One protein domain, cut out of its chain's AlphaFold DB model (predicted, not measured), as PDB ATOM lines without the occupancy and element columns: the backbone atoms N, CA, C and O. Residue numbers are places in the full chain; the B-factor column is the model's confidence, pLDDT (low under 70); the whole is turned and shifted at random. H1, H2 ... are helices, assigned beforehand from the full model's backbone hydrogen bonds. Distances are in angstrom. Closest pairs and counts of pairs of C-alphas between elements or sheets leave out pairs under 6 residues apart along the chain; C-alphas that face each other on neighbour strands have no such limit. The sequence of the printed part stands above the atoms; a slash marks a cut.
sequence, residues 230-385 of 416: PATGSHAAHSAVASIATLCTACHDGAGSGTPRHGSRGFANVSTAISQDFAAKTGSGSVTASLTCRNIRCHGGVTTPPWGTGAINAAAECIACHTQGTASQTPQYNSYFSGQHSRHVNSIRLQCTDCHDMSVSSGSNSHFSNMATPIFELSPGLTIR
ATOM      1  N   PRO A 230     -12.460  14.965 -29.316       70.12
ATOM      2  CA  PRO A 230     -12.557  13.520 -29.146       70.12
ATOM      3  C   PRO A 230     -11.178  12.927 -28.842       70.12
ATOM      4  O   PRO A 230     -10.226  13.207 -29.556       70.12
ATOM      5  N   ALA A 231     -11.061  12.095 -27.809       72.81
ATOM      6  CA  ALA A 231      -9.806  11.432 -27.430       72.81
ATOM      7  C   ALA A 231      -9.822   9.933 -27.782       72.81
ATOM      8  O   ALA A 231      -9.268   9.106 -27.065       72.81
ATOM      9  N   THR A 232     -10.509   9.566 -28.864       80.94
ATOM     10  CA  THR A 232     -10.735   8.176 -29.288       80.94
ATOM     11  C   THR A 232     -10.238   7.941 -30.712       80.94
ATOM     12  O   THR A 232     -10.203   8.865 -31.528       80.94
ATOM     13  N   GLY A 233      -9.898   6.691 -31.041       86.12
ATOM     14  CA  GLY A 233      -9.451   6.309 -32.385       86.12
ATOM     15  C   GLY A 233      -8.205   7.085 -32.826       86.12
ATOM     16  O   GLY A 233      -7.280   7.278 -32.039       86.12
ATOM     17  N   SER A 234      -8.195   7.581 -34.067       87.94
ATOM     18  CA  SER A 234      -7.065   8.338 -34.627       87.94
ATOM     19  C   SER A 234      -6.692   9.588 -33.820       87.94
ATOM     20  O   SER A 234      -5.511   9.929 -33.776       87.94
ATOM     21  N   HIS A 235      -7.639  10.235 -33.124       87.38
ATOM     22  CA  HIS A 235      -7.302  11.350 -32.234       87.38
ATOM     23  C   HIS A 235      -6.435  10.910 -31.054       87.38
ATOM     24  O   HIS A 235      -5.524  11.642 -30.695       87.38
ATOM     25  N   ALA A 236      -6.679   9.728 -30.478       87.25
ATOM     26  CA  ALA A 236      -5.887   9.216 -29.358       87.25
ATOM     27  C   ALA A 236      -4.424   8.976 -29.763       87.25
ATOM     28  O   ALA A 236      -3.506   9.299 -29.015       87.25
ATOM     29  N   ALA A 237      -4.207   8.459 -30.975       86.12
ATOM     30  CA  ALA A 237      -2.865   8.259 -31.516       86.12
ATOM     31  C   ALA A 237      -2.127   9.591 -31.731       86.12
ATOM     32  O   ALA A 237      -0.952   9.706 -31.397       86.12
ATOM     33  N   HIS A 238      -2.815  10.614 -32.246       86.12
ATOM     34  CA  HIS A 238      -2.207  11.926 -32.483       86.12
ATOM     35  C   HIS A 238      -2.006  12.718 -31.190       86.12
ATOM     36  O   HIS A 238      -0.993  13.397 -31.046       86.12
ATOM     37  N   SER A 239      -2.922  12.611 -30.225       84.50
ATOM     38  CA  SER A 239      -2.790  13.300 -28.942       84.50
ATOM     39  C   SER A 239      -1.726  12.687 -28.030       84.50
ATOM     40  O   SER A 239      -1.250  13.362 -27.120       84.50
ATOM     41  N   ALA A 240      -1.303  11.447 -28.298       81.88
ATOM     42  CA  ALA A 240      -0.149  10.826 -27.651       81.88
ATOM     43  C   ALA A 240       1.196  11.426 -28.107       81.88
ATOM     44  O   ALA A 240       2.201  11.275 -27.411       81.88
ATOM     45  N   VAL A 241       1.236  12.128 -29.247       79.69
ATOM     46  CA  VAL A 241       2.439  12.826 -29.714       79.69
ATOM     47  C   VAL A 241       2.512  14.193 -29.042       79.69
ATOM     48  O   VAL A 241       1.677  15.062 -29.291       79.69
ATOM     49  N   ALA A 242       3.531  14.406 -28.207       77.56
ATOM     50  CA  ALA A 242       3.649  15.589 -27.350       77.56
ATOM     51  C   ALA A 242       3.526  16.922 -28.115       77.56
ATOM     52  O   ALA A 242       2.821  17.822 -27.664       77.56
ATOM     53  N   SER A 243       4.141  17.037 -29.300       75.69
ATOM     54  CA  SER A 243       4.078  18.260 -30.116       75.69
ATOM     55  C   SER A 243       2.725  18.494 -30.805       75.69
ATOM     56  O   SER A 243       2.502  19.571 -31.353       75.69
ATOM     57  N   ILE A 244       1.835  17.497 -30.821       79.69
ATOM     58  CA  ILE A 244       0.515  17.545 -31.475       79.69
ATOM     59  C   ILE A 244      -0.626  17.569 -30.452       79.69
ATOM     60  O   ILE A 244      -1.698  18.087 -30.759       79.69
ATOM     61  N   ALA A 245      -0.391  17.089 -29.227       79.62
ATOM     62  CA  ALA A 245      -1.383  16.926 -28.162       79.62
ATOM     63  C   ALA A 245      -2.315  18.132 -27.952       79.62
ATOM     64  O   ALA A 245      -3.496  17.954 -27.654       79.62
ATOM     65  N   THR A 246      -1.803  19.350 -28.135       75.81
ATOM     66  CA  THR A 246      -2.571  20.594 -27.989       75.81
ATOM     67  C   THR A 246      -2.718  21.387 -29.289       75.81
ATOM     68  O   THR A 246      -3.379  22.426 -29.296       75.81
ATOM     69  N   LEU A 247      -2.136  20.930 -30.402       80.12
ATOM     70  CA  LEU A 247      -2.075  21.676 -31.661       80.12
ATOM     71  C   LEU A 247      -3.190  21.260 -32.627       80.12
ATOM     72  O   LEU A 247      -2.959  20.776 -33.733       80.12
ATOM     73  N   CYS A 248      -4.436  21.481 -32.213       80.25
ATOM     74  CA  CYS A 248      -5.610  21.117 -33.010       80.25
ATOM     75  C   CYS A 248      -5.635  21.840 -34.369       80.25
ATOM     76  O   CYS A 248      -6.098  21.281 -35.362       80.25
ATOM     77  N   THR A 249      -5.101  23.066 -34.425       79.94
ATOM     78  CA  THR A 249      -5.023  23.900 -35.635       79.94
ATOM     79  C   THR A 249      -4.157  23.295 -36.734       79.94
ATOM     80  O   THR A 249      -4.333  23.669 -37.890       79.94
ATOM     81  N   ALA A 250      -3.286  22.326 -36.420       81.75
ATOM     82  CA  ALA A 250      -2.535  21.596 -37.436       81.75
ATOM     83  C   ALA A 250      -3.481  20.948 -38.461       81.75
ATOM     84  O   ALA A 250      -3.261  21.070 -39.662       81.75
ATOM     85  N   CYS A 251      -4.568  20.323 -37.993       83.12
ATOM     86  CA  CYS A 251      -5.558  19.647 -38.838       83.12
ATOM     87  C   CYS A 251      -6.857  20.459 -38.999       83.12
ATOM     88  O   CYS A 251      -7.515  20.411 -40.037       83.12
ATOM     89  N   HIS A 252      -7.230  21.225 -37.978       81.12
ATOM     90  CA  HIS A 252      -8.458  22.019 -37.927       81.12
ATOM     91  C   HIS A 252      -8.203  23.491 -38.273       81.12
ATOM     92  O   HIS A 252      -8.677  24.395 -37.580       81.12
ATOM     93  N   ASP A 253      -7.440  23.736 -39.341       79.25
ATOM     94  CA  ASP A 253      -7.061  25.089 -39.739       79.25
ATOM     95  C   ASP A 253      -8.292  25.946 -40.095       79.25
ATOM     96  O   ASP A 253      -9.134  25.598 -40.939       79.25
ATOM     97  N   GLY A 254      -8.434  27.061 -39.378       73.50
ATOM     98  CA  GLY A 254      -9.599  27.938 -39.461       73.50
ATOM     99  C   GLY A 254     -10.926  27.313 -39.000       73.50
ATOM    100  O   GLY A 254     -11.980  27.835 -39.362       73.50
ATOM    101  N   ALA A 255     -10.924  26.219 -38.228       74.56
ATOM    102  CA  ALA A 255     -12.136  25.539 -37.733       74.56
ATOM    103  C   ALA A 255     -12.419  25.733 -36.227       74.56
ATOM    104  O   ALA A 255     -13.220  25.005 -35.633       74.56
ATOM    105  N   GLY A 256     -11.775  26.727 -35.608       69.31
ATOM    106  CA  GLY A 256     -12.071  27.154 -34.238       69.31
ATOM    107  C   GLY A 256     -13.503  27.678 -34.070       69.31
ATOM    108  O   GLY A 256     -14.175  28.007 -35.046       69.31
ATOM    109  N   SER A 257     -13.981  27.758 -32.828       66.75
ATOM    110  CA  SER A 257     -15.327  28.257 -32.513       66.75
ATOM    111  C   SER A 257     -15.602  29.619 -33.163       66.75
ATOM    112  O   SER A 257     -14.747  30.500 -33.166       66.75
ATOM    113  N   GLY A 258     -16.801  29.788 -33.727       60.84
ATOM    114  CA  GLY A 258     -17.197  31.022 -34.415       60.84
ATOM    115  C   GLY A 258     -16.802  31.119 -35.884       60.84
ATOM    116  O   GLY A 258     -17.204  32.076 -36.544       60.84
ATOM    117  N   THR A 259     -16.081  30.139 -36.434       68.50
ATOM    118  CA  THR A 259     -15.828  30.093 -37.878       68.50
ATOM    119  C   THR A 259     -16.889  29.270 -38.613       68.50
ATOM    120  O   THR A 259     -17.488  28.362 -38.034       68.50
ATOM    121  N   PRO A 260     -17.084  29.493 -39.927       67.94
ATOM    122  CA  PRO A 260     -17.977  28.662 -40.743       67.94
ATOM    123  C   PRO A 260     -17.614  27.166 -40.764       67.94
ATOM    124  O   PRO A 260     -18.440  26.338 -41.142       67.94
ATOM    125  N   ARG A 261     -16.374  26.814 -40.396       68.38
ATOM    126  CA  ARG A 261     -15.853  25.437 -40.385       68.38
ATOM    127  C   ARG A 261     -16.054  24.725 -39.044       68.38
ATOM    128  O   ARG A 261     -15.920  23.503 -38.984       68.38
ATOM    129  N   HIS A 262     -16.416  25.462 -37.998       68.38
ATOM    130  CA  HIS A 262     -16.945  24.914 -36.755       68.38
ATOM    131  C   HIS A 262     -18.406  24.505 -37.003       68.38
ATOM    132  O   HIS A 262     -19.332  25.304 -36.874       68.38
ATOM    133  N   GLY A 263     -18.581  23.294 -37.534       60.62
ATOM    134  CA  GLY A 263     -19.749  22.870 -38.300       60.62
ATOM    135  C   GLY A 263     -21.073  22.790 -37.534       60.62
ATOM    136  O   GLY A 263     -21.152  22.845 -36.304       60.62
ATOM    137  N   SER A 264     -22.145  22.588 -38.304       50.44
ATOM    138  CA  SER A 264     -23.483  22.244 -37.824       50.44
ATOM    139  C   SER A 264     -23.433  20.925 -37.042       50.44
ATOM    140  O   SER A 264     -23.021  19.904 -37.584       50.44
ATOM    141  N   ARG A 265     -23.880  20.958 -35.776       49.00
ATOM    142  CA  ARG A 265     -23.741  19.931 -34.711       49.00
ATOM    143  C   ARG A 265     -22.538  20.091 -33.771       49.00
ATOM    144  O   ARG A 265     -22.387  19.264 -32.881       49.00
ATOM    145  N   GLY A 266     -21.750  21.164 -33.890       52.50
ATOM    146  CA  GLY A 266     -20.793  21.539 -32.843       52.50
ATOM    147  C   GLY A 266     -19.429  20.857 -32.917       52.50
ATOM    148  O   GLY A 266     -18.751  20.752 -31.902       52.50
ATOM    149  N   PHE A 267     -19.026  20.388 -34.098       59.09
ATOM    150  CA  PHE A 267     -17.714  19.780 -34.313       59.09
ATOM    151  C   PHE A 267     -16.864  20.648 -35.239       59.09
ATOM    152  O   PHE A 267     -17.346  21.128 -36.266       59.09
ATOM    153  N   ALA A 268     -15.585  20.829 -34.903       61.25
ATOM    154  CA  ALA A 268     -14.616  21.417 -35.818       61.25
ATOM    155  C   ALA A 268     -14.388  20.441 -36.977       61.25
ATOM    156  O   ALA A 268     -13.840  19.354 -36.781       61.25
ATOM    157  N   ASN A 269     -14.815  20.803 -38.186       66.56
ATOM    158  CA  ASN A 269     -14.510  19.982 -39.348       66.56
ATOM    159  C   ASN A 269     -13.019  20.098 -39.663       66.56
ATOM    160  O   ASN A 269     -12.414  21.162 -39.513       66.56
ATOM    161  N   VAL A 270     -12.416  18.992 -40.089       64.50
ATOM    162  CA  VAL A 270     -11.073  19.035 -40.664       64.50
ATOM    163  C   VAL A 270     -11.156  19.867 -41.941       64.50
ATOM    164  O   VAL A 270     -12.048  19.670 -42.771       64.50
ATOM    165  N   SER A 271     -10.273  20.851 -42.064       65.44
ATOM    166  CA  SER A 271     -10.181  21.658 -43.275       65.44
ATOM    167  C   SER A 271      -9.683  20.774 -44.423       65.44
ATOM    168  O   SER A 271      -8.856  19.889 -44.221       65.44
ATOM    169  N   THR A 272     -10.147  21.012 -45.654       70.94
ATOM    170  CA  THR A 272      -9.541  20.363 -46.832       70.94
ATOM    171  C   THR A 272      -8.060  20.720 -46.979       70.94
ATOM    172  O   THR A 272      -7.317  19.976 -47.611       70.94
ATOM    173  N   ALA A 273      -7.633  21.829 -46.368       75.81
ATOM    174  CA  ALA A 273      -6.247  22.250 -46.212       75.81
ATOM    175  C   ALA A 273      -5.746  22.014 -44.777       75.81
ATOM    176  O   ALA A 273      -6.448  22.305 -43.813       75.81
ATOM    177  N   ILE A 274      -4.518  21.532 -44.645       83.31
ATOM    178  CA  ILE A 274      -3.808  21.369 -43.369       83.31
ATOM    179  C   ILE A 274      -2.833  22.536 -43.205       83.31
ATOM    180  O   ILE A 274      -2.436  23.132 -44.211       83.31
ATOM    181  N   SER A 275      -2.464  22.880 -41.965       84.75
ATOM    182  CA  SER A 275      -1.510  23.972 -41.727       84.75
ATOM    183  C   SER A 275      -0.242  23.778 -42.568       84.75
ATOM    184  O   SER A 275       0.351  22.694 -42.601       84.75
ATOM    185  N   GLN A 276       0.176  24.854 -43.236       84.75
ATOM    186  CA  GLN A 276       1.361  24.864 -44.094       84.75
ATOM    187  C   GLN A 276       2.651  24.631 -43.317       84.75
ATOM    188  O   GLN A 276       3.634  24.163 -43.892       84.75
ATOM    189  N   ASP A 277       2.624  24.849 -42.002       85.31
ATOM    190  CA  ASP A 277       3.743  24.516 -41.130       85.31
ATOM    191  C   ASP A 277       4.114  23.040 -41.247       85.31
ATOM    192  O   ASP A 277       5.278  22.715 -41.057       85.31
ATOM    193  N   PHE A 278       3.170  22.158 -41.604       86.94
ATOM    194  CA  PHE A 278       3.357  20.708 -41.724       86.94
ATOM    195  C   PHE A 278       3.401  20.196 -43.170       86.94
ATOM    196  O   PHE A 278       3.322  18.982 -43.394       86.94
ATOM    197  N   ALA A 279       3.534  21.087 -44.154       90.00
ATOM    198  CA  ALA A 279       3.618  20.701 -45.557       90.00
ATOM    199  C   ALA A 279       4.812  19.766 -45.822       90.00
ATOM    200  O   ALA A 279       5.913  19.937 -45.289       90.00
ATOM    201  N   ALA A 280       4.586  18.749 -46.651       92.06
ATOM    202  CA  ALA A 280       5.648  17.901 -47.179       92.06
ATOM    203  C   ALA A 280       6.351  18.579 -48.362       92.06
ATOM    204  O   ALA A 280       5.831  19.521 -48.961       92.06
ATOM    205  N   LYS A 281       7.495  18.034 -48.799       92.44
ATOM    206  CA  LYS A 281       8.162  18.524 -50.022       92.44
ATOM    207  C   LYS A 281       7.329  18.318 -51.289       92.44
ATOM    208  O   LYS A 281       7.539  18.999 -52.285       92.44
ATOM    209  N   THR A 282       6.372  17.392 -51.248       89.31
ATOM    210  CA  THR A 282       5.440  17.097 -52.343       89.31
ATOM    211  C   THR A 282       4.309  18.117 -52.481       89.31
ATOM    212  O   THR A 282       3.560  18.045 -53.453       89.31
ATOM    213  N   GLY A 283       4.183  19.070 -51.553       91.06
ATOM    214  CA  GLY A 283       3.256  20.194 -51.656       91.06
ATOM    215  C   GLY A 283       2.448  20.440 -50.384       91.06
ATOM    216  O   GLY A 283       2.744  19.909 -49.316       91.06
ATOM    217  N   SER A 284       1.400  21.251 -50.522       90.00
ATOM    218  CA  SER A 284       0.501  21.621 -49.427       90.00
ATOM    219  C   SER A 284      -0.263  20.417 -48.876       90.00
ATOM    220  O   SER A 284      -0.848  19.637 -49.639       90.00
ATOM    221  N   GLY A 285      -0.310  20.318 -47.548       89.69
ATOM    222  CA  GLY A 285      -1.070  19.295 -46.839       89.69
ATOM    223  C   GLY A 285      -2.571  19.409 -47.106       89.69
ATOM    224  O   GLY A 285      -3.137  20.506 -47.109       89.69
ATOM    225  N   SER A 286      -3.231  18.274 -47.328       89.12
ATOM    226  CA  SER A 286      -4.668  18.240 -47.620       89.12
ATOM    227  C   SER A 286      -5.339  16.961 -47.143       89.12
ATOM    228  O   SER A 286      -4.688  15.927 -46.961       89.12
ATOM    229  N   VAL A 287      -6.660  17.041 -46.986       89.06
ATOM    230  CA  VAL A 287      -7.526  15.892 -46.704       89.06
ATOM    231  C   VAL A 287      -8.423  15.616 -47.899       89.06
ATOM    232  O   VAL A 287      -9.064  16.519 -48.440       89.06
ATOM    233  N   THR A 288      -8.453  14.359 -48.330       87.50
ATOM    234  CA  THR A 288      -9.275  13.916 -49.461       87.50
ATOM    235  C   THR A 288     -10.706  13.589 -49.033       87.50
ATOM    236  O   THR A 288     -11.006  13.428 -47.850       87.50
ATOM    237  N   ALA A 289     -11.595  13.398 -50.012       85.62
ATOM    238  CA  ALA A 289     -12.972  12.963 -49.766       85.62
ATOM    239  C   ALA A 289     -13.068  11.603 -49.043       85.62
ATOM    240  O   ALA A 289     -14.040  11.350 -48.340       85.62
ATOM    241  N   SER A 290     -12.052  10.744 -49.172       88.31
ATOM    242  CA  SER A 290     -11.976   9.447 -48.485       88.31
ATOM    243  C   SER A 290     -11.365   9.543 -47.083       88.31
ATOM    244  O   SER A 290     -10.938   8.528 -46.540       88.31
ATOM    245  N   LEU A 291     -11.276  10.752 -46.512       88.25
ATOM    246  CA  LEU A 291     -10.661  11.030 -45.209       88.25
ATOM    247  C   LEU A 291      -9.194  10.588 -45.116       88.25
ATOM    248  O   LEU A 291      -8.707  10.265 -44.038       88.25
ATOM    249  N   THR A 292      -8.477  10.565 -46.239       91.38
ATOM    250  CA  THR A 292      -7.029  10.320 -46.248       91.38
ATOM    251  C   THR A 292      -6.270  11.635 -46.261       91.38
ATOM    252  O   THR A 292      -6.687  12.601 -46.904       91.38
ATOM    253  N   CYS A 293      -5.139  11.659 -45.573       91.50
ATOM    254  CA  CYS A 293      -4.223  12.786 -45.530       91.50
ATOM    255  C   CYS A 293      -3.173  12.649 -46.637       91.50
ATOM    256  O   CYS A 293      -2.700  11.544 -46.899       91.50
ATOM    257  N   ARG A 294      -2.791  13.757 -47.281       92.06
ATOM    258  CA  ARG A 294      -1.742  13.792 -48.317       92.06
ATOM    259  C   ARG A 294      -0.811  14.972 -48.121       92.06
ATOM    260  O   ARG A 294      -1.240  16.013 -47.628       92.06
ATOM    261  N   ASN A 295       0.433  14.819 -48.579       92.25
ATOM    262  CA  ASN A 295       1.446  15.875 -48.586       92.25
ATOM    263  C   ASN A 295       1.693  16.498 -47.197       92.25
ATOM    264  O   ASN A 295       1.911  17.699 -47.073       92.25
ATOM    265  N   ILE A 296       1.665  15.676 -46.145       90.12
ATOM    266  CA  ILE A 296       2.000  16.090 -44.776       90.12
ATOM    267  C   ILE A 296       3.332  15.465 -44.392       90.12
ATOM    268  O   ILE A 296       3.507  14.250 -44.526       90.12
ATOM    269  N   ARG A 297       4.263  16.264 -43.869       88.50
ATOM    270  CA  ARG A 297       5.595  15.765 -43.500       88.50
ATOM    271  C   ARG A 297       5.568  14.693 -42.405       88.50
ATOM    272  O   ARG A 297       6.389  13.787 -42.445       88.50
ATOM    273  N   CYS A 298       4.602  14.750 -41.482       86.12
ATOM    274  CA  CYS A 298       4.456  13.782 -40.388       86.12
ATOM    275  C   CYS A 298       4.216  12.350 -40.893       86.12
ATOM    276  O   CYS A 298       4.569  11.388 -40.222       86.12
ATOM    277  N   HIS A 299       3.646  12.212 -42.092       89.62
ATOM    278  CA  HIS A 299       3.418  10.933 -42.764       89.62
ATOM    279  C   HIS A 299       4.295  10.796 -44.015       89.62
ATOM    280  O   HIS A 299       3.870  10.223 -45.010       89.62
ATOM    281  N   GLY A 300       5.492  11.397 -44.020       89.12
ATOM    282  CA  GLY A 300       6.449  11.252 -45.124       89.12
ATOM    283  C   GLY A 300       5.962  11.787 -46.473       89.12
ATOM    284  O   GLY A 300       6.448  11.367 -47.518       89.12
ATOM    285  N   GLY A 301       4.963  12.673 -46.483       90.12
ATOM    286  CA  GLY A 301       4.355  13.175 -47.712       90.12
ATOM    287  C   GLY A 301       3.560  12.139 -48.513       90.12
ATOM    288  O   GLY A 301       3.145  12.455 -49.628       90.12
ATOM    289  N   VAL A 302       3.319  10.939 -47.972       91.00
ATOM    290  CA  VAL A 302       2.510   9.912 -48.641       91.00
ATOM    291  C   VAL A 302       1.016  10.101 -48.373       91.00
ATOM    292  O   VAL A 302       0.601  10.943 -47.574       91.00
ATOM    293  N   THR A 303       0.188   9.323 -49.075       93.06
ATOM    294  CA  THR A 303      -1.243   9.234 -48.766       93.06
ATOM    295  C   THR A 303      -1.447   8.271 -47.606       93.06
ATOM    296  O   THR A 303      -1.063   7.108 -47.708       93.06
ATOM    297  N   THR A 304      -2.063   8.734 -46.524       93.56
ATOM    298  CA  THR A 304      -2.334   7.886 -45.357       93.56
ATOM    299  C   THR A 304      -3.511   6.941 -45.603       93.56
ATOM    300  O   THR A 304      -4.356   7.203 -46.466       93.56
ATOM    301  N   PRO A 305      -3.655   5.891 -44.778       93.50
ATOM    302  CA  PRO A 305      -4.936   5.226 -44.586       93.50
ATOM    303  C   PRO A 305      -6.037   6.216 -44.148       93.50
ATOM    304  O   PRO A 305      -5.720   7.300 -43.637       93.50
ATOM    305  N   PRO A 306      -7.324   5.868 -44.335       91.38
ATOM    306  CA  PRO A 306      -8.431   6.737 -43.945       91.38
ATOM    307  C   PRO A 306      -8.450   7.022 -42.440       91.38
ATOM    308  O   PRO A 306      -8.304   6.117 -41.619       91.38
ATOM    309  N   TRP A 307      -8.670   8.281 -42.072       88.62
ATOM    310  CA  TRP A 307      -8.830   8.699 -40.685       88.62
ATOM    311  C   TRP A 307     -10.019   7.986 -40.031       88.62
ATOM    312  O   TRP A 307     -11.110   7.912 -40.596       88.62
ATOM    313  N   GLY A 308      -9.819   7.482 -38.813       87.19
ATOM    314  CA  GLY A 308     -10.837   6.801 -38.012       87.19
ATOM    315  C   GLY A 308     -10.988   5.301 -38.280       87.19
ATOM    316  O   GLY A 308     -11.450   4.600 -37.383       87.19
ATOM    317  N   THR A 309     -10.586   4.794 -39.450       88.62
ATOM    318  CA  THR A 309     -10.721   3.363 -39.804       88.62
ATOM    319  C   THR A 309      -9.411   2.690 -40.200       88.62
ATOM    320  O   THR A 309      -9.282   1.480 -40.037       88.62
ATOM    321  N   GLY A 310      -8.435   3.446 -40.703       90.12
ATOM    322  CA  GLY A 310      -7.100   2.960 -41.031       90.12
ATOM    323  C   GLY A 310      -6.073   3.251 -39.936       90.12
ATOM    324  O   GLY A 310      -6.268   4.123 -39.086       90.12
ATOM    325  N   ALA A 311      -4.952   2.531 -39.976       90.31
ATOM    326  CA  ALA A 311      -3.837   2.708 -39.053       90.31
ATOM    327  C   ALA A 311      -2.496   2.476 -39.759       90.31
ATOM    328  O   ALA A 311      -2.427   1.733 -40.734       90.31
ATOM    329  N   ILE A 312      -1.453   3.121 -39.236       88.94
ATOM    330  CA  ILE A 312      -0.050   2.830 -39.534       88.94
ATOM    331  C   ILE A 312       0.595   2.467 -38.200       88.94
ATOM    332  O   ILE A 312       0.474   3.222 -37.229       88.94
ATOM    333  N   ASN A 313       1.279   1.333 -38.138       87.62
ATOM    334  CA  ASN A 313       2.073   0.961 -36.979       87.62
ATOM    335  C   ASN A 313       3.476   1.563 -37.104       87.62
ATOM    336  O   ASN A 313       4.395   0.927 -37.618       87.62
ATOM    337  N   ALA A 314       3.659   2.780 -36.588       83.75
ATOM    338  CA  ALA A 314       4.945   3.478 -36.635       83.75
ATOM    339  C   ALA A 314       6.106   2.699 -35.979       83.75
ATOM    340  O   ALA A 314       7.261   2.961 -36.302       83.75
ATOM    341  N   ALA A 315       5.822   1.727 -35.100       82.81
ATOM    342  CA  ALA A 315       6.837   0.886 -34.465       82.81
ATOM    343  C   ALA A 315       7.385  -0.233 -35.370       82.81
ATOM    344  O   ALA A 315       8.393  -0.844 -35.021       82.81
ATOM    345  N   ALA A 316       6.737  -0.521 -36.502       84.69
ATOM    346  CA  ALA A 316       7.115  -1.623 -37.393       84.69
ATOM    347  C   ALA A 316       7.154  -1.226 -38.878       84.69
ATOM    348  O   ALA A 316       7.966  -1.740 -39.640       84.69
ATOM    349  N   GLU A 317       6.301  -0.299 -39.305       90.06
ATOM    350  CA  GLU A 317       6.072   0.031 -40.713       90.06
ATOM    351  C   GLU A 317       6.877   1.263 -41.141       90.06
ATOM    352  O   GLU A 317       6.346   2.226 -41.688       90.06
ATOM    353  N   CYS A 318       8.186   1.264 -40.891       88.94
ATOM    354  CA  CYS A 318       9.035   2.442 -41.099       88.94
ATOM    355  C   CYS A 318       8.997   2.948 -42.555       88.94
ATOM    356  O   CYS A 318       8.909   4.150 -42.811       88.94
ATOM    357  N   ILE A 319       8.985   2.030 -43.522       90.38
ATOM    358  CA  ILE A 319       8.919   2.352 -44.955       90.38
ATOM    359  C   ILE A 319       7.558   2.907 -45.407       90.38
ATOM    360  O   ILE A 319       7.440   3.367 -46.538       90.38
ATOM    361  N   ALA A 320       6.534   2.910 -44.542       90.94
ATOM    362  CA  ALA A 320       5.276   3.600 -44.830       90.94
ATOM    363  C   ALA A 320       5.461   5.126 -44.876       90.94
ATOM    364  O   ALA A 320       4.716   5.812 -45.571       90.94
ATOM    365  N   CYS A 321       6.465   5.649 -44.163       89.88
ATOM    366  CA  CYS A 321       6.782   7.078 -44.117       89.88
ATOM    367  C   CYS A 321       8.169   7.398 -44.689       89.88
ATOM    368  O   CYS A 321       8.399   8.523 -45.127       89.88
ATOM    369  N   HIS A 322       9.111   6.455 -44.641       89.94
ATOM    370  CA  HIS A 322      10.499   6.682 -45.027       89.94
ATOM    371  C   HIS A 322      10.811   6.092 -46.401       89.94
ATOM    372  O   HIS A 322      10.670   4.893 -46.624       89.94
ATOM    373  N   THR A 323      11.346   6.932 -47.285       91.12
ATOM    374  CA  THR A 323      11.818   6.529 -48.616       91.12
ATOM    375  C   THR A 323      13.307   6.803 -48.741       91.12
ATOM    376  O   THR A 323      13.774   7.857 -48.295       91.12
ATOM    377  N   GLN A 324      14.036   5.888 -49.386       92.00
ATOM    378  CA  GLN A 324      15.442   6.104 -49.698       92.00
ATOM    379  C   GLN A 324      15.628   7.345 -50.573       92.00
ATOM    380  O   GLN A 324      14.960   7.530 -51.591       92.00
ATOM    381  N   GLY A 325      16.583   8.166 -50.174       92.44
ATOM    382  CA  GLY A 325      16.971   9.393 -50.824       92.44
ATOM    383  C   GLY A 325      18.254   9.309 -51.626       92.44
ATOM    384  O   GLY A 325      19.093   8.438 -51.408       92.44
ATOM    385  N   THR A 326      18.423  10.284 -52.516       93.00
ATOM    386  CA  THR A 326      19.692  10.567 -53.208       93.00
ATOM    387  C   THR A 326      20.569  11.557 -52.442       93.00
ATOM    388  O   THR A 326      21.768  11.636 -52.684       93.00
ATOM    389  N   ALA A 327      19.978  12.319 -51.520       91.44
ATOM    390  CA  ALA A 327      20.646  13.310 -50.689       91.44
ATOM    391  C   ALA A 327      19.841  13.549 -49.405       91.44
ATOM    392  O   ALA A 327      18.696  13.101 -49.280       91.44
ATOM    393  N   SER A 328      20.425  14.298 -48.469       87.31
ATOM    394  CA  SER A 328      19.736  14.711 -47.245       87.31
ATOM    395  C   SER A 328      18.399  15.370 -47.559       87.31
ATOM    396  O   SER A 328      18.297  16.208 -48.459       87.31
ATOM    397  N   GLN A 329      17.365  14.957 -46.823       88.69
ATOM    398  CA  GLN A 329      15.999  15.461 -46.953       88.69
ATOM    399  C   GLN A 329      15.409  15.327 -48.373       88.69
ATOM    400  O   GLN A 329      14.554  16.122 -48.759       88.69
ATOM    401  N   THR A 330      15.860  14.375 -49.188       91.31
ATOM    402  CA  THR A 330      15.397  14.199 -50.574       91.31
ATOM    403  C   THR A 330      14.983  12.747 -50.779       91.31
ATOM    404  O   THR A 330      15.789  11.897 -50.445       91.31
ATOM    405  N   PRO A 331      13.800  12.420 -51.338       91.75
ATOM    406  CA  PRO A 331      12.750  13.330 -51.811       91.75
ATOM    407  C   PRO A 331      11.943  14.007 -50.692       91.75
ATOM    408  O   PRO A 331      11.244  14.979 -50.964       91.75
ATOM    409  N   GLN A 332      12.025  13.524 -49.451       92.25
ATOM    410  CA  GLN A 332      11.270  14.052 -48.311       92.25
ATOM    411  C   GLN A 332      12.184  14.380 -47.138       92.25
ATOM    412  O   GLN A 332      13.288  13.852 -47.032       92.25
ATOM    413  N   TYR A 333      11.714  15.237 -46.228       89.94
ATOM    414  CA  TYR A 333      12.482  15.669 -45.052       89.94
ATOM    415  C   TYR A 333      13.010  14.505 -44.204       89.94
ATOM    416  O   TYR A 333      14.107  14.582 -43.664       89.94
ATOM    417  N   ASN A 334      12.261  13.409 -44.146       86.56
ATOM    418  CA  ASN A 334      12.581  12.212 -43.380       86.56
ATOM    419  C   ASN A 334      13.255  11.101 -44.218       86.56
ATOM    420  O   ASN A 334      13.330   9.958 -43.766       86.56
ATOM    421  N   SER A 335      13.727  11.382 -45.435       89.38
ATOM    422  CA  SER A 335      14.391  10.380 -46.280       89.38
ATOM    423  C   SER A 335      15.777   9.994 -45.755       89.38
ATOM    424  O   SER A 335      16.623  10.853 -45.504       89.38
ATOM    425  N   TYR A 336      16.040   8.687 -45.653       89.19
ATOM    426  CA  TYR A 336      17.379   8.154 -45.388       89.19
ATOM    427  C   TYR A 336      18.173   8.097 -46.695       89.19
ATOM    428  O   TYR A 336      17.644   7.659 -47.708       89.19
ATOM    429  N   PHE A 337      19.436   8.519 -46.709       88.62
ATOM    430  CA  PHE A 337      20.189   8.654 -47.970       88.62
ATOM    431  C   PHE A 337      21.660   8.223 -47.892       88.62
ATOM    432  O   PHE A 337      22.315   8.125 -48.924       88.62
ATOM    433  N   SER A 338      22.196   7.988 -46.694       85.00
ATOM    434  CA  SER A 338      23.624   7.742 -46.472       85.00
ATOM    435  C   SER A 338      23.928   6.295 -46.079       85.00
ATOM    436  O   SER A 338      23.036   5.514 -45.725       85.00
ATOM    437  N   GLY A 339      25.216   5.944 -46.120       82.56
ATOM    438  CA  GLY A 339      25.713   4.622 -45.754       82.56
ATOM    439  C   GLY A 339      25.155   3.507 -46.640       82.56
ATOM    440  O   GLY A 339      24.728   3.722 -47.772       82.56
ATOM    441  N   GLN A 340      25.129   2.293 -46.099       85.50
ATOM    442  CA  GLN A 340      24.713   1.091 -46.826       85.50
ATOM    443  C   GLN A 340      23.221   0.760 -46.650       85.50
ATOM    444  O   GLN A 340      22.837  -0.408 -46.746       85.50
ATOM    445  N   HIS A 341      22.357   1.746 -46.374       88.94
ATOM    446  CA  HIS A 341      20.924   1.498 -46.155       88.94
ATOM    447  C   HIS A 341      20.271   0.757 -47.329       88.94
ATOM    448  O   HIS A 341      19.507  -0.172 -47.098       88.94
ATOM    449  N   SER A 342      20.623   1.089 -48.578       88.88
ATOM    450  CA  SER A 342      20.090   0.390 -49.762       88.88
ATOM    451  C   SER A 342      20.367  -1.110 -49.728       88.88
ATOM    452  O   SER A 342      19.489  -1.928 -49.988       88.88
ATOM    453  N   ARG A 343      21.596  -1.493 -49.365       89.00
ATOM    454  CA  ARG A 343      21.986  -2.899 -49.279       89.00
ATOM    455  C   ARG A 343      21.172  -3.611 -48.202       89.00
ATOM    456  O   ARG A 343      20.603  -4.663 -48.472       89.00
ATOM    457  N   HIS A 344      21.081  -3.033 -47.008       88.00
ATOM    458  CA  HIS A 344      20.399  -3.673 -45.884       88.00
ATOM    459  C   HIS A 344      18.880  -3.735 -46.076       88.00
ATOM    460  O   HIS A 344      18.296  -4.800 -45.903       88.00
ATOM    461  N   VAL A 345      18.255  -2.641 -46.512       89.56
ATOM    462  CA  VAL A 345      16.796  -2.551 -46.673       89.56
ATOM    463  C   VAL A 345      16.326  -3.212 -47.971       89.56
ATOM    464  O   VAL A 345      15.390  -4.003 -47.948       89.56
ATOM    465  N   ASN A 346      16.980  -2.953 -49.109       88.31
ATOM    466  CA  ASN A 346      16.473  -3.410 -50.410       88.31
ATOM    467  C   ASN A 346      17.054  -4.762 -50.839       88.31
ATOM    468  O   ASN A 346      16.339  -5.575 -51.422       88.31
ATOM    469  N   SER A 347      18.347  -5.007 -50.588       90.38
ATOM    470  CA  SER A 347      19.012  -6.241 -51.050       90.38
ATOM    471  C   SER A 347      18.886  -7.386 -50.045       90.38
ATOM    472  O   SER A 347      18.569  -8.507 -50.432       90.38
ATOM    473  N   ILE A 348      19.119  -7.103 -48.760       89.19
ATOM    474  CA  ILE A 348      19.094  -8.098 -47.673       89.19
ATOM    475  C   ILE A 348      17.699  -8.190 -47.027       89.19
ATOM    476  O   ILE A 348      17.350  -9.234 -46.485       89.19
ATOM    477  N   ARG A 349      16.869  -7.142 -47.157       88.56
ATOM    478  CA  ARG A 349      15.514  -7.038 -46.579       88.56
ATOM    479  C   ARG A 349      15.472  -7.070 -45.050       88.56
ATOM    480  O   ARG A 349      14.534  -7.616 -44.469       88.56
ATOM    481  N   LEU A 350      16.466  -6.459 -44.410       86.81
ATOM    482  CA  LEU A 350      16.416  -6.189 -42.975       86.81
ATOM    483  C   LEU A 350      15.339  -5.149 -42.664       86.81
ATOM    484  O   LEU A 350      15.148  -4.182 -43.411       86.81
ATOM    485  N   GLN A 351      14.660  -5.346 -41.541       88.62
ATOM    486  CA  GLN A 351      13.746  -4.371 -40.974       88.62
ATOM    487  C   GLN A 351      14.548  -3.265 -40.292       88.62
ATOM    488  O   GLN A 351      15.638  -3.482 -39.766       88.62
ATOM    489  N   CYS A 352      13.997  -2.054 -40.240       88.88
ATOM    490  CA  CYS A 352      14.672  -0.946 -39.564       88.88
ATOM    491  C   CYS A 352      14.921  -1.267 -38.081       88.88
ATOM    492  O   CYS A 352      15.972  -0.923 -37.550       88.88
ATOM    493  N   THR A 353      13.998  -1.988 -37.440       87.12
ATOM    494  CA  THR A 353      14.062  -2.413 -36.031       87.12
ATOM    495  C   THR A 353      15.149  -3.451 -35.730       87.12
ATOM    496  O   THR A 353      15.500  -3.666 -34.564       87.12
ATOM    497  N   ASP A 354      15.744  -4.061 -36.758       85.00
ATOM    498  CA  ASP A 354      16.905  -4.938 -36.592       85.00
ATOM    499  C   ASP A 354      18.128  -4.140 -36.113       85.00
ATOM    500  O   ASP A 354      18.912  -4.628 -35.300       85.00
ATOM    501  N   CYS A 355      18.241  -2.878 -36.543       85.00
ATOM    502  CA  CYS A 355      19.346  -1.985 -36.189       85.00
ATOM    503  C   CYS A 355      18.921  -0.810 -35.302       85.00
ATOM    504  O   CYS A 355      19.740  -0.323 -34.524       85.00
ATOM    505  N   HIS A 356      17.669  -0.357 -35.402       86.00
ATOM    506  CA  HIS A 356      17.164   0.832 -34.722       86.00
ATOM    507  C   HIS A 356      16.251   0.495 -33.540       86.00
ATOM    508  O   HIS A 356      15.433  -0.422 -33.590       86.00
ATOM    509  N   ASP A 357      16.417   1.237 -32.452       82.88
ATOM    510  CA  ASP A 357      15.671   1.104 -31.216       82.88
ATOM    511  C   ASP A 357      14.408   1.963 -31.276       82.88
ATOM    512  O   ASP A 357      14.468   3.189 -31.276       82.88
ATOM    513  N   MET A 358      13.237   1.331 -31.301       79.38
ATOM    514  CA  MET A 358      11.975   2.070 -31.263       79.38
ATOM    515  C   MET A 358      11.593   2.525 -29.852       79.38
ATOM    516  O   MET A 358      10.641   3.290 -29.714       79.38
ATOM    517  N   SER A 359      12.322   2.144 -28.799       75.38
ATOM    518  CA  SER A 359      12.094   2.696 -27.457       75.38
ATOM    519  C   SER A 359      12.485   4.177 -27.353       75.38
ATOM    520  O   SER A 359      11.923   4.893 -26.528       75.38
ATOM    521  N   VAL A 360      13.321   4.691 -28.271       73.44
ATOM    522  CA  VAL A 360      13.603   6.136 -28.390       73.44
ATOM    523  C   VAL A 360      12.521   6.907 -29.166       73.44
ATOM    524  O   VAL A 360      12.730   8.047 -29.582       73.44
ATOM    525  N   SER A 361      11.342   6.311 -29.377       67.00
ATOM    526  CA  SER A 361      10.212   6.955 -30.063       67.00
ATOM    527  C   SER A 361       9.315   7.804 -29.155       67.00
ATOM    528  O   SER A 361       8.574   8.634 -29.672       67.00
ATOM    529  N   SER A 362       9.417   7.687 -27.824       58.69
ATOM    530  CA  SER A 362       8.591   8.457 -26.878       58.69
ATOM    531  C   SER A 362       9.410   9.081 -25.741       58.69
ATOM    532  O   SER A 362      10.123   8.372 -25.037       58.69
ATOM    533  N   GLY A 363       9.293  10.399 -25.542       57.88
ATOM    534  CA  GLY A 363       9.984  11.158 -24.488       57.88
ATOM    535  C   GLY A 363      10.373  12.578 -24.923       57.88
ATOM    536  O   GLY A 363      10.168  12.949 -26.080       57.88
ATOM    537  N   SER A 364      10.950  13.370 -24.010       57.06
ATOM    538  CA  SER A 364      11.355  14.769 -24.265       57.06
ATOM    539  C   SER A 364      12.373  14.912 -25.407       57.06
ATOM    540  O   SER A 364      12.327  15.901 -26.127       57.06
ATOM    541  N   ASN A 365      13.222  13.897 -25.611       67.44
ATOM    542  CA  ASN A 365      14.128  13.740 -26.753       67.44
ATOM    543  C   ASN A 365      13.812  12.399 -27.426       67.44
ATOM    544  O   ASN A 365      14.293  11.358 -26.982       67.44
ATOM    545  N   SER A 366      12.961  12.405 -28.449       74.19
ATOM    546  CA  SER A 366      12.487  11.187 -29.113       74.19
ATOM    547  C   SER A 366      12.267  11.410 -30.606       74.19
ATOM    548  O   SER A 366      12.278  12.544 -31.075       74.19
ATOM    549  N   HIS A 367      12.032  10.340 -31.367       78.19
ATOM    550  CA  HIS A 367      11.713  10.443 -32.798       78.19
ATOM    551  C   HIS A 367      10.537  11.405 -33.090       78.19
ATOM    552  O   HIS A 367      10.520  12.043 -34.140       78.19
ATOM    553  N   PHE A 368       9.587  11.546 -32.156       79.25
ATOM    554  CA  PHE A 368       8.406  12.411 -32.284       79.25
ATOM    555  C   PHE A 368       8.405  13.617 -31.322       79.25
ATOM    556  O   PHE A 368       7.341  14.176 -31.048       79.25
ATOM    557  N   SER A 369       9.558  14.029 -30.774       75.38
ATOM    558  CA  SER A 369       9.602  15.106 -29.764       75.38
ATOM    559  C   SER A 369       9.244  16.488 -30.313       75.38
ATOM    560  O   SER A 369       8.690  17.310 -29.585       75.38
ATOM    561  N   ASN A 370       9.519  16.747 -31.589       73.19
ATOM    562  CA  ASN A 370       9.158  17.989 -32.257       73.19
ATOM    563  C   ASN A 370       8.867  17.696 -33.733       73.19
ATOM    564  O   ASN A 370       9.721  17.280 -34.486       73.19
ATOM    565  N   MET A 371       7.626  17.848 -34.171       75.06
ATOM    566  CA  MET A 371       7.288  17.684 -35.591       75.06
ATOM    567  C   MET A 371       6.961  19.025 -36.237       75.06
ATOM    568  O   MET A 371       6.385  19.034 -37.323       75.06
ATOM    569  N   ALA A 372       7.276  20.144 -35.567       71.69
ATOM    570  CA  ALA A 372       7.029  21.510 -36.030       71.69
ATOM    571  C   ALA A 372       8.140  22.032 -36.961       71.69
ATOM    572  O   ALA A 372       7.914  23.006 -37.681       71.69
ATOM    573  N   THR A 373       9.289  21.352 -37.021       78.38
ATOM    574  CA  THR A 373      10.382  21.697 -37.935       78.38
ATOM    575  C   THR A 373      10.633  20.595 -38.969       78.38
ATOM    576  O   THR A 373      10.262  19.443 -38.750       78.38
ATOM    577  N   PRO A 374      11.246  20.915 -40.123       79.00
ATOM    578  CA  PRO A 374      11.686  19.903 -41.081       79.00
ATOM    579  C   PRO A 374      13.006  19.207 -40.697       79.00
ATOM    580  O   PRO A 374      13.501  18.384 -41.468       79.00
ATOM    581  N   ILE A 375      13.617  19.568 -39.565       78.31
ATOM    582  CA  ILE A 375      14.885  19.002 -39.099       78.31
ATOM    583  C   ILE A 375      14.573  17.774 -38.242       78.31
ATOM    584  O   ILE A 375      13.612  17.768 -37.488       78.31
ATOM    585  N   PHE A 376      15.365  16.708 -38.373       73.25
ATOM    586  CA  PHE A 376      15.195  15.545 -37.509       73.25
ATOM    587  C   PHE A 376      15.655  15.882 -36.087       73.25
ATOM    588  O   PHE A 376      16.748  16.407 -35.888       73.25
ATOM    589  N   GLU A 377      14.817  15.570 -35.105       70.94
ATOM    590  CA  GLU A 377      14.940  16.107 -33.743       70.94
ATOM    591  C   GLU A 377      16.012  15.420 -32.890       70.94
ATOM    592  O   GLU A 377      16.321  15.862 -31.785       70.94
ATOM    593  N   LEU A 378      16.608  14.345 -33.412       73.88
ATOM    594  CA  LEU A 378      17.714  13.617 -32.803       73.88
ATOM    595  C   LEU A 378      18.845  13.416 -33.809       73.88
ATOM    596  O   LEU A 378      18.643  13.437 -35.018       73.88
ATOM    597  N   SER A 379      20.054  13.131 -33.327       76.31
ATOM    598  CA  SER A 379      21.070  12.545 -34.204       76.31
ATOM    599  C   SER A 379      20.628  11.123 -34.592       76.31
ATOM    600  O   SER A 379      20.369  10.324 -33.687       76.31
ATOM    601  N   PRO A 380      20.559  10.756 -35.890       74.69
ATOM    602  CA  PRO A 380      20.120   9.423 -36.314       74.69
ATOM    603  C   PRO A 380      20.893   8.275 -35.656       74.69
ATOM    604  O   PRO A 380      20.311   7.232 -35.362       74.69
ATOM    605  N   GLY A 381      22.180   8.479 -35.346       75.94
ATOM    606  CA  GLY A 381      23.012   7.484 -34.663       75.94
ATOM    607  C   GLY A 381      22.535   7.130 -33.250       75.94
ATOM    608  O   GLY A 381      22.770   6.014 -32.801       75.94
ATOM    609  N   LEU A 382      21.809   8.028 -32.573       77.81
ATOM    610  CA  LEU A 382      21.243   7.777 -31.238       77.81
ATOM    611  C   LEU A 382      20.073   6.795 -31.261       77.81
ATOM    612  O   LEU A 382      19.676   6.286 -30.220       77.81
ATOM    613  N   THR A 383      19.515   6.538 -32.442       81.06
ATOM    614  CA  THR A 383      18.448   5.552 -32.611       81.06
ATOM    615  C   THR A 383      19.000   4.149 -32.846       81.06
ATOM    616  O   THR A 383      18.215   3.223 -32.957       81.06
ATOM    617  N   ILE A 384      20.319   3.957 -32.956       83.12
ATOM    618  CA  ILE A 384      20.910   2.635 -33.194       83.12
ATOM    619  C   ILE A 384      20.929   1.839 -31.885       83.12
ATOM    620  O   ILE A 384      21.343   2.337 -30.839       83.12
ATOM    621  N   ARG A 385      20.512   0.574 -31.946       83.50
ATOM    622  CA  ARG A 385      20.468  -0.327 -30.788       83.50
ATOM    623  C   ARG A 385      21.872  -0.566 -30.240       83.50
ATOM    624  O   ARG A 385      22.800  -0.857 -30.993       83.50
TER     625      ARG A 385
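AT A GLANCE: This is residues 230 to 385 of the 416 residues of the protein "Class III cytochrome C family protein" of Geobacter sp. OR-1 (UniProt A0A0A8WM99). You see little regular structure: an elongated body of loops, with H2 to H5 toward one end and Gly 258 at the other. Five named helices, H1 to H5 in order, hold 25 of 156 printed residues, without a named strand: all helix. It is compact, radius of gyration of the C-alphas 16.6 A, spanning 53 by 29 by 27 A.

HOW THE PARTS SIT: H1, residues 234 to 239, touches no helix. H2, residues 341 to 347, and H3, residues 352 to 355, are close but not clearly touching: C-alphas 345 and 352 are closest, 7.6 A. So are H4, residues 358 to 361, and H5, residues 380 to 383: C-alphas 360 and 383, 6.5 A. Every O i to N i+4 pair in H1 and H2 is within hydrogen-bond range; the others are too short for one.

IN THESE COORDINATES: Find H1's start at C-alpha 234, (-7.065, 8.338, -34.627), and H5's end at C-alpha 383, (18.448, 5.552, -32.611).

THE WHOLE: The links H1 to H2 and H4 to H5 are long; pLDDT is under 70 in residues 256 to 271 and 361 to 365.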